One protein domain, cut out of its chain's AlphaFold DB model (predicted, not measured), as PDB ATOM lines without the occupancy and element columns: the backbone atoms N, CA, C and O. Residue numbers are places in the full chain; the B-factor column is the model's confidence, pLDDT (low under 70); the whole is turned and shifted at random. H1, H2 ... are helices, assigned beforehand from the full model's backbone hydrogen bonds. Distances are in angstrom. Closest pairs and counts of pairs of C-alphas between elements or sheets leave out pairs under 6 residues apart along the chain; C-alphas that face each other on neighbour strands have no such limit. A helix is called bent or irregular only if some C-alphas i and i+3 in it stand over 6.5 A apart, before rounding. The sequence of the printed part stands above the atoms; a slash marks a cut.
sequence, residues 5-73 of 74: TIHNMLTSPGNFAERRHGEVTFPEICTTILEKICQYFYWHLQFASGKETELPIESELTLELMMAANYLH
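AT A GLANCE: This is residues 5 to 73 of the 74 residues of the protein "elongin-C-like" of Arachis duranensis (UniProt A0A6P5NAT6). The longest helix, H3, and a second helix, H4, cross nearly at a right angle, with H4 over residues 33 to 37 of H3. At the far end of H4, H1 and the very short H2 form a small head that meets H4 but stays clear of H3, while residues 45 to 52 stick out from the body. The printed part has 69 residues with four named helices, H1, H2, H3 and H4 along the chain, and no named strand; the class is all helix. It is loose, with a radius of gyration of the C-alphas of 13.9 A and spans of 40 by 28 by 17 A.

IN THESE COORDINATES: H3, residues 31 to 47, is 24.1 A long from C-alpha 31 at (41.824, 24.822, -10.421) to C-alpha 47 at (64.128, 33.022, -14.375). H4, residues 59 to 72, is 20.2 A long and ends at C-alpha 72 (45.719, 38.223, -16.528). It is irregular: C-alphas 60 and 63 are 7.4 A apart. H1, residues 5 to 11, measures 10.0 A, and H2, residues 17 to 21, 6.2 A.

HOW THE PARTS SIT: H3 touches H4 with residues 33 to 37 alone; the closest C-alphas, of Ile 33 and Leu 65, are 6.3 A apart. Their lines are only just about perpendicular, at 73 degrees. With residues 71 to 72 alone, H4 only just touches H1, with 3 pairs of C-alphas within 8 A; the closest, of Thr 5 and Leu 72, are 5.0 A apart. These two run the same way at a steep tilt of 40 degrees. H1 and H2 touch only at the corner, Leu 10 and Arg 19 having the closest C-alphas, 4.3 A apart. H3 is apart from H1 and H2, and H2 from H4. In H1, H2 and H3 every O i to N i+4 pair is within hydrogen-bond range, in H4 8 of 10.

THE WHOLE: The C-alphas farthest apart, of Asn 15 and Glu 52, are 41.4 A apart. The printed part has no cut. The link from H3 to H4 is long, with 11 residues. Mean pLDDT of the printed part is 90.6; residues 50 to 52 are under 70.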
ATOM      1  N   THR A   5      46.388  42.490 -14.207       94.44
ATOM      2  CA  THR A   5      44.979  42.363 -13.796       94.44
ATOM      3  C   THR A   5      44.858  42.159 -12.283       94.44
ATOM      4  O   THR A   5      44.144  42.915 -11.622       94.44
ATOM      5  N   ILE A   6      45.634  41.231 -11.706       94.38
ATOM      6  CA  ILE A   6      45.671  41.009 -10.248       94.38
ATOM      7  C   ILE A   6      46.190  42.251  -9.523       94.38
ATOM      8  O   ILE A   6      45.668  42.614  -8.469       94.38
ATOM      9  N   HIS A   7      47.196  42.931 -10.087       93.88
ATOM     10  CA  HIS A   7      47.700  44.177  -9.514       93.88
ATOM     11  C   HIS A   7      46.579  45.196  -9.373       93.88
ATOM     12  O   HIS A   7      46.339  45.687  -8.276       93.88
ATOM     13  N   ASN A   8      45.835  45.440 -10.449       92.50
ATOM     14  CA  ASN A   8      44.751  46.409 -10.443       92.50
ATOM     15  C   ASN A   8      43.640  46.030  -9.452       92.50
ATOM     16  O   ASN A   8      43.163  46.903  -8.730       92.50
ATOM     17  N   MET A   9      43.259  44.752  -9.363       91.88
ATOM     18  CA  MET A   9      42.245  44.286  -8.403       91.88
ATOM     19  C   MET A   9      42.650  44.557  -6.945       91.88
ATOM     20  O   MET A   9      41.819  44.964  -6.134       91.88
ATOM     21  N   LEU A  10      43.934  44.389  -6.618       92.12
ATOM     22  CA  LEU A  10      44.440  44.549  -5.254       92.12
ATOM     23  C   LEU A  10      44.857  45.988  -4.908       92.12
ATOM     24  O   LEU A  10      44.833  46.363  -3.737       92.12
ATOM     25  N   THR A  11      45.256  46.806  -5.887       90.19
ATOM     26  CA  THR A  11      45.868  48.127  -5.632       90.19
ATOM     27  C   THR A  11      45.050  49.312  -6.125       90.19
ATOM     28  O   THR A  11      45.350  50.446  -5.735       90.19
ATOM     29  N   SER A  12      44.002  49.090  -6.927       87.38
ATOM     30  CA  SER A  12      43.154  50.172  -7.433       87.38
ATOM     31  C   SER A  12      42.546  50.984  -6.281       87.38
ATOM     32  O   SER A  12      42.120  50.400  -5.280       87.38
ATOM     33  N   PRO A  13      42.506  52.330  -6.370       80.00
ATOM     34  CA  PRO A  13      41.958  53.204  -5.325       80.00
ATOM     35  C   PRO A  13      40.439  53.058  -5.131       80.00
ATOM     36  O   PRO A  13      39.878  53.669  -4.223       80.00
ATOM     37  N   GLY A  14      39.765  52.264  -5.971       76.94
ATOM     38  CA  GLY A  14      38.354  51.935  -5.807       76.94
ATOM     39  C   GLY A  14      38.070  51.090  -4.560       76.94
ATOM     40  O   GLY A  14      38.940  50.408  -4.020       76.94
ATOM     41  N   ASN A  15      36.810  51.101  -4.121       73.81
ATOM     42  CA  ASN A  15      36.308  50.307  -2.992       73.81
ATOM     43  C   ASN A  15      36.074  48.831  -3.375       73.81
ATOM     44  O   ASN A  15      35.018  48.266  -3.100       73.81
ATOM     45  N   PHE A  16      37.059  48.214  -4.024       80.12
ATOM     46  CA  PHE A  16      37.021  46.804  -4.394       80.12
ATOM     47  C   PHE A  16      37.119  45.917  -3.149       80.12
ATOM     48  O   PHE A  16      37.868  46.214  -2.210       80.12
ATOM     49  N   ALA A  17      36.336  44.837  -3.124       84.19
ATOM     50  CA  ALA A  17      36.344  43.884  -2.019       84.19
ATOM     51  C   ALA A  17      37.681  43.134  -1.965       84.19
ATOM     52  O   ALA A  17      38.190  42.858  -0.879       84.19
ATOM     53  N   GLU A  18      38.279  42.896  -3.126       88.56
ATOM     54  CA  GLU A  18      39.551  42.215  -3.332       88.56
ATOM     55  C   GLU A  18      40.684  42.939  -2.611       88.56
ATOM     56  O   GLU A  18      41.451  42.337  -1.864       88.56
ATOM     57  N   ARG A  19      40.735  44.268  -2.738       86.56
ATOM     58  CA  ARG A  19      41.700  45.106  -2.019       86.56
ATOM     59  C   ARG A  19      41.526  45.042  -0.501       86.56
ATOM     60  O   ARG A  19      42.511  45.108   0.227       86.56
ATOM     61  N   ARG A  20      40.283  44.977  -0.014       86.25
ATOM     62  CA  ARG A  20      39.996  44.976   1.431       86.25
ATOM     63  C   ARG A  20      40.363  43.654   2.091       86.25
ATOM     64  O   ARG A  20      40.889  43.670   3.197       86.25
ATOM     65  N   HIS A  21      40.077  42.541   1.423       88.81
ATOM     66  CA  HIS A  21      40.338  41.203   1.953       88.81
ATOM     67  C   HIS A  21      41.721  40.667   1.558       88.81
ATOM     68  O   HIS A  21      42.215  39.745   2.196       88.81
ATOM     69  N   GLY A  22      42.363  41.256   0.545       89.75
ATOM     70  CA  GLY A  22      43.617  40.748  -0.011       89.75
ATOM     71  C   GLY A  22      43.435  39.447  -0.795       89.75
ATOM     72  O   GLY A  22      44.384  38.682  -0.932       89.75
ATOM     73  N   GLU A  23      42.224  39.190  -1.289       92.50
ATOM     74  CA  GLU A  23      41.835  37.941  -1.941       92.50
ATOM     75  C   GLU A  23      41.218  38.234  -3.308       92.50
ATOM     76  O   GLU A  23      40.418  39.156  -3.449       92.50
ATOM     77  N   VAL A  24      41.592  37.448  -4.317       93.19
ATOM     78  CA  VAL A  24      41.028  37.524  -5.668       93.19
ATOM     79  C   VAL A  24      40.462  36.160  -6.026       93.19
ATOM     80  O   VAL A  24      41.168  35.155  -5.959       93.19
ATOM     81  N   THR A  25      39.198  36.133  -6.435       93.56
ATOM     82  CA  THR A  25      38.507  34.916  -6.867       93.56
ATOM     83  C   THR A  25      38.377  34.882  -8.385       93.56
ATOM     84  O   THR A  25      37.967  35.879  -8.980       93.56
ATOM     85  N   PHE A  26      38.639  33.729  -9.005       95.19
ATOM     86  CA  PHE A  26      38.469  33.517 -10.447       95.19
ATOM     87  C   PHE A  26      37.419  32.432 -10.719       95.19
ATOM     88  O   PHE A  26      37.759  31.252 -10.727       95.19
ATOM     89  N   PRO A  27      36.144  32.796 -10.948       94.25
ATOM     90  CA  PRO A  27      35.080  31.816 -11.190       94.25
ATOM     91  C   PRO A  27      35.228  31.059 -12.516       94.25
ATOM     92  O   PRO A  27      34.739  29.941 -12.641       94.25
ATOM     93  N   GLU A  28      35.878  31.677 -13.504       93.44
ATOM     94  CA  GLU A  28      36.003  31.153 -14.871       93.44
ATOM     95  C   GLU A  28      37.320  30.403 -15.118       93.44
ATOM     96  O   GLU A  28      37.489  29.802 -16.171       93.44
ATOM     97  N   ILE A  29      38.251  30.425 -14.157       96.19
ATOM     98  CA  ILE A  29      39.530  29.715 -14.256       96.19
ATOM     99  C   ILE A  29      39.441  28.469 -13.383       96.19
ATOM    100  O   ILE A  29      39.308  28.565 -12.162       96.19
ATOM    101  N   CYS A  30      39.531  27.288 -13.992       95.44
ATOM    102  CA  CYS A  30      39.499  26.051 -13.229       95.44
ATOM    103  C   CYS A  30      40.812  25.813 -12.456       95.44
ATOM    104  O   CYS A  30      41.874  26.356 -12.773       95.44
ATOM    105  N   THR A  31      40.738  24.996 -11.400       96.50
ATOM    106  CA  THR A  31      41.824  24.822 -10.421       96.50
ATOM    107  C   THR A  31      43.146  24.396 -11.056       96.50
ATOM    108  O   THR A  31      44.187  24.945 -10.706       96.50
ATOM    109  N   THR A  32      43.108  23.477 -12.023       96.25
ATOM    110  CA  THR A  32      44.301  22.986 -12.729       96.25
ATOM    111  C   THR A  32      45.043  24.112 -13.452       96.25
ATOM    112  O   THR A  32      46.270  24.189 -13.418       96.25
ATOM    113  N   ILE A  33      44.301  25.026 -14.078       97.44
ATOM    114  CA  ILE A  33      44.870  26.171 -14.793       97.44
ATOM    115  C   ILE A  33      45.400  27.205 -13.809       97.44
ATOM    116  O   ILE A  33      46.502  27.719 -13.994       97.44
ATOM    117  N   LEU A  34      44.662  27.463 -12.724       96.94
ATOM    118  CA  LEU A  34      45.108  28.375 -11.676       96.94
ATOM    119  C   LEU A  34      46.425  27.908 -11.038       96.94
ATOM    120  O   LEU A  34      47.323  28.720 -10.820       96.94
ATOM    121  N   GLU A  35      46.584  26.603 -10.814       96.81
ATOM    122  CA  GLU A  35      47.834  26.029 -10.313       96.81
ATOM    123  C   GLU A  35      49.005  26.292 -11.273       96.81
ATOM    124  O   GLU A  35      50.065  26.766 -10.853       96.81
ATOM    125  N   LYS A  36      48.811  26.057 -12.577       96.75
ATOM    126  CA  LYS A  36      49.827  26.334 -13.605       96.75
ATOM    127  C   LYS A  36      50.176  27.822 -13.700       96.75
ATOM    128  O   LYS A  36      51.348  28.157 -13.861       96.75
ATOM    129  N   ILE A  37      49.208  28.719 -13.520       96.44
ATOM    130  CA  ILE A  37      49.447  30.171 -13.451       96.44
ATOM    131  C   ILE A  37      50.327  30.524 -12.245       96.44
ATOM    132  O   ILE A  37      51.278  31.295 -12.379       96.44
ATOM    133  N   CYS A  38      50.071  29.935 -11.074       95.69
ATOM    134  CA  CYS A  38      50.920  30.133  -9.899       95.69
ATOM    135  C   CYS A  38      52.355  29.633 -10.137       95.69
ATOM    136  O   CYS A  38      53.314  30.326  -9.781       95.69
ATOM    137  N   GLN A  39      52.512  28.466 -10.773       95.12
ATOM    138  CA  GLN A  39      53.823  27.940 -11.170       95.12
ATOM    139  C   GLN A  39      54.536  28.902 -12.130       95.12
ATOM    140  O   GLN A  39      55.711  29.212 -11.924       95.12
ATOM    141  N   TYR A  40      53.816  29.443 -13.118       94.75
ATOM    142  CA  TYR A  40      54.337  30.457 -14.031       94.75
ATOM    143  C   TYR A  40      54.784  31.727 -13.297       94.75
ATOM    144  O   TYR A  40      55.880  32.212 -13.559       94.75
ATOM    145  N   PHE A  41      54.018  32.247 -12.332       95.12
ATOM    146  CA  PHE A  41      54.432  33.430 -11.563       95.12
ATOM    147  C   PHE A  41      55.733  33.199 -10.796       95.12
ATOM    148  O   PHE A  41      56.626  34.049 -10.819       95.12
ATOM    149  N   TYR A  42      55.852  32.049 -10.133       93.06
ATOM    150  CA  TYR A  42      57.063  31.679  -9.405       93.06
ATOM    151  C   TYR A  42      58.265  31.520 -10.342       93.06
ATOM    152  O   TYR A  42      59.362  31.993 -10.034       93.06
ATOM    153  N   TRP A  43      58.053  30.881 -11.495       93.00
ATOM    154  CA  TRP A  43      59.068  30.728 -12.527       93.00
ATOM    155  C   TRP A  43      59.500  32.091 -13.095       93.00
ATOM    156  O   TRP A  43      60.688  32.414 -13.084       93.00
ATOM    157  N   HIS A  44      58.553  32.943 -13.489       91.12
ATOM    158  CA  HIS A  44      58.826  34.255 -14.078       91.12
ATOM    159  C   HIS A  44      59.667  35.123 -13.133       91.12
ATOM    160  O   HIS A  44      60.652  35.728 -13.548       91.12
ATOM    161  N   LEU A  45      59.337  35.152 -11.838       90.56
ATOM    162  CA  LEU A  45      60.086  35.940 -10.853       90.56
ATOM    163  C   LEU A  45      61.538  35.476 -10.655       90.56
ATOM    164  O   LEU A  45      62.372  36.281 -10.249       90.56
ATOM    165  N   GLN A  46      61.847  34.207 -10.923       88.50
ATOM    166  CA  GLN A  46      63.190  33.651 -10.727       88.50
ATOM    167  C   GLN A  46      64.040  33.593 -11.991       88.50
ATOM    168  O   GLN A  46      65.267  33.659 -11.895       88.50
ATOM    169  N   PHE A  47      63.418  33.410 -13.155       85.94
ATOM    170  CA  PHE A  47      64.128  33.022 -14.375       85.94
ATOM    171  C   PHE A  47      63.990  34.032 -15.522       85.94
ATOM    172  O   PHE A  47      64.803  33.984 -16.446       85.94
ATOM    173  N   ALA A  48      63.064  35.000 -15.443       77.62
ATOM    174  CA  ALA A  48      62.843  35.978 -16.518       77.62
ATOM    175  C   ALA A  48      64.083  36.832 -16.854       77.62
ATOM    176  O   ALA A  48      64.181  37.361 -17.956       77.62
ATOM    177  N   SER A  49      65.054  36.954 -15.942       79.44
ATOM    178  CA  SER A  49      66.266  37.757 -16.145       79.44
ATOM    179  C   SER A  49      67.427  37.027 -16.844       79.44
ATOM    180  O   SER A  49      68.543  37.541 -16.816       79.44
ATOM    181  N   GLY A  50      67.209  35.853 -17.453       66.44
ATOM    182  CA  GLY A  50      68.191  35.264 -18.381       66.44
ATOM    183  C   GLY A  50      68.705  33.862 -18.057       66.44
ATOM    184  O   GLY A  50      69.852  33.555 -18.374       66.44
ATOM    185  N   LYS A  51      67.894  32.997 -17.438       67.12
ATOM    186  CA  LYS A  51      68.187  31.554 -17.388       67.12
ATOM    187  C   LYS A  51      67.362  30.821 -18.443       67.12
ATOM    188  O   LYS A  51      66.148  30.981 -18.488       67.12
ATOM    189  N   GLU A  52      68.018  29.990 -19.250       64.94
ATOM    190  CA  GLU A  52      67.352  29.028 -20.134       64.94
ATOM    191  C   GLU A  52      66.723  27.929 -19.272       64.94
ATOM    192  O   GLU A  52      67.368  26.974 -18.841       64.94
ATOM    193  N   THR A  53      65.465  28.111 -18.898       79.19
ATOM    194  CA  THR A  53      64.684  27.105 -18.179       79.19
ATOM    195  C   THR A  53      63.265  27.200 -18.684       79.19
ATOM    196  O   THR A  53      62.609  28.205 -18.450       79.19
ATOM    197  N   GLU A  54      62.786  26.178 -19.381       84.00
ATOM    198  CA  GLU A  54      61.419  26.157 -19.897       84.00
ATOM    199  C   GLU A  54      60.433  25.712 -18.812       84.00
ATOM    200  O   GLU A  54      60.747  24.862 -17.973       84.00
ATOM    201  N   LEU A  55      59.231  26.287 -18.829       87.88
ATOM    202  CA  LEU A  55      58.115  25.804 -18.026       87.88
ATOM    203  C   LEU A  55      57.372  24.730 -18.838       87.88
ATOM    204  O   LEU A  55      56.794  25.067 -19.872       87.88
ATOM    205  N   PRO A  56      57.357  23.457 -18.409       90.25
ATOM    206  CA  PRO A  56      56.656  22.413 -19.144       90.25
ATOM    207  C   PRO A  56      55.136  22.619 -19.057       90.25
ATOM    208  O   PRO A  56      54.556  22.664 -17.966       90.25
ATOM    209  N   ILE A  57      54.494  22.711 -20.221       92.56
ATOM    210  CA  ILE A  57      53.043  22.853 -20.368       92.56
ATOM    211  C   ILE A  57      52.513  21.649 -21.148       92.56
ATOM    212  O   ILE A  57      53.001  21.323 -22.227       92.56
ATOM    213  N   GLU A  58      51.514  20.984 -20.574       94.75
ATOM    214  CA  GLU A  58      50.789  19.891 -21.224       94.75
ATOM    215  C   GLU A  58      49.951  20.437 -22.383       94.75
ATOM    216  O   GLU A  58      49.336  21.503 -22.277       94.75
ATOM    217  N   SER A  59      49.918  19.701 -23.497       93.62
ATOM    218  CA  SER A  59      49.289  20.169 -24.739       93.62
ATOM    219  C   SER A  59      47.807  20.487 -24.533       93.62
ATOM    220  O   SER A  59      47.303  21.481 -25.056       93.62
ATOM    221  N   GLU A  60      47.144  19.700 -23.692       96.06
ATOM    222  CA  GLU A  60      45.736  19.790 -23.326       96.06
ATOM    223  C   GLU A  60      45.390  21.094 -22.593       96.06
ATOM    224  O   GLU A  60      44.268  21.582 -22.712       96.06
ATOM    225  N   LEU A  61      46.347  21.689 -21.874       95.88
ATOM    226  CA  LEU A  61      46.138  22.902 -21.073       95.88
ATOM    227  C   LEU A  61      46.445  24.190 -21.848       95.88
ATOM    228  O   LEU A  61      46.109  25.282 -21.390       95.88
ATOM    229  N   THR A  62      47.084  24.081 -23.016       95.62
ATOM    230  CA  THR A  62      47.655  25.220 -23.758       95.62
ATOM    231  C   THR A  62      46.621  26.297 -24.076       95.62
ATOM    232  O   THR A  62      46.871  27.483 -23.868       95.62
ATOM    233  N   LEU A  63      45.449  25.899 -24.578       96.56
ATOM    234  CA  LEU A  63      44.430  26.847 -25.030       96.56
ATOM    235  C   LEU A  63      43.824  27.626 -23.857       96.56
ATOM    236  O   LEU A  63      43.668  28.844 -23.930       96.56
ATOM    237  N   GLU A  64      43.524  26.938 -22.760       96.75
ATOM    238  CA  GLU A  64      42.946  27.559 -21.569       96.75
ATOM    239  C   GLU A  64      43.964  28.438 -20.836       96.75
ATOM    240  O   GLU A  64      43.640  29.562 -20.450       96.75
ATOM    241  N   LEU A  65      45.226  28.002 -20.759       96.19
ATOM    242  CA  LEU A  65      46.321  28.834 -20.260       96.19
ATOM    243  C   LEU A  65      46.523  30.094 -21.103       96.19
ATOM    244  O   LEU A  65      46.764  31.157 -20.538       96.19
ATOM    245  N   MET A  66      46.388  30.012 -22.428       96.19
ATOM    246  CA  MET A  66      46.498  31.183 -23.302       96.19
ATOM    247  C   MET A  66      45.369  32.191 -23.053       96.19
ATOM    248  O   MET A  66      45.622  33.394 -22.966       96.19
ATOM    249  N   MET A  67      44.129  31.719 -22.884       96.88
ATOM    250  CA  MET A  67      43.001  32.585 -22.521       96.88
ATOM    251  C   MET A  67      43.212  33.239 -21.152       96.88
ATOM    252  O   MET A  67      42.998  34.444 -21.004       96.88
ATOM    253  N   ALA A  68      43.687  32.470 -20.170       97.00
ATOM    254  CA  ALA A  68      43.968  32.984 -18.839       97.00
ATOM    255  C   ALA A  68      45.131  33.989 -18.833       97.00
ATOM    256  O   ALA A  68      45.031  35.018 -18.170       97.00
ATOM    257  N   ALA A  69      46.193  33.753 -19.607       95.88
ATOM    258  CA  ALA A  69      47.303  34.694 -19.764       95.88
ATOM    259  C   ALA A  69      46.828  36.029 -20.358       95.88
ATOM    260  O   ALA A  69      47.145  37.098 -19.834       95.88
ATOM    261  N   ASN A  70      45.982  35.971 -21.395       96.44
ATOM    262  CA  ASN A  70      45.366  37.163 -21.973       96.44
ATOM    263  C   ASN A  70      44.510  37.922 -20.942       96.44
ATOM    264  O   ASN A  70      44.629  39.136 -20.815       96.44
ATOM    265  N   TYR A  71      43.687  37.212 -20.165       95.69
ATOM    266  CA  TYR A  71      42.883  37.813 -19.098       95.69
ATOM    267  C   TYR A  71      43.743  38.447 -17.988       95.69
ATOM    268  O   TYR A  71      43.438  39.531 -17.482       95.69
ATOM    269  N   LEU A  72      44.834  37.784 -17.604       96.38
ATOM    270  CA  LEU A  72      45.719  38.223 -16.528       96.38
ATOM    271  C   LEU A  72      46.716  39.308 -16.952       96.38
ATOM    272  O   LEU A  72      47.345  39.897 -16.064       96.38
ATOM    273  N   HIS A  73      46.828  39.605 -18.250       95.50
ATOM    274  CA  HIS A  73      47.841  40.492 -18.824       95.50
ATOM    275  C   HIS A  73      49.248  40.131 -18.321       95.50
ATOM    276  O   HIS A  73      49.879  40.912 -17.600       95.50
TER     277      HIS A  73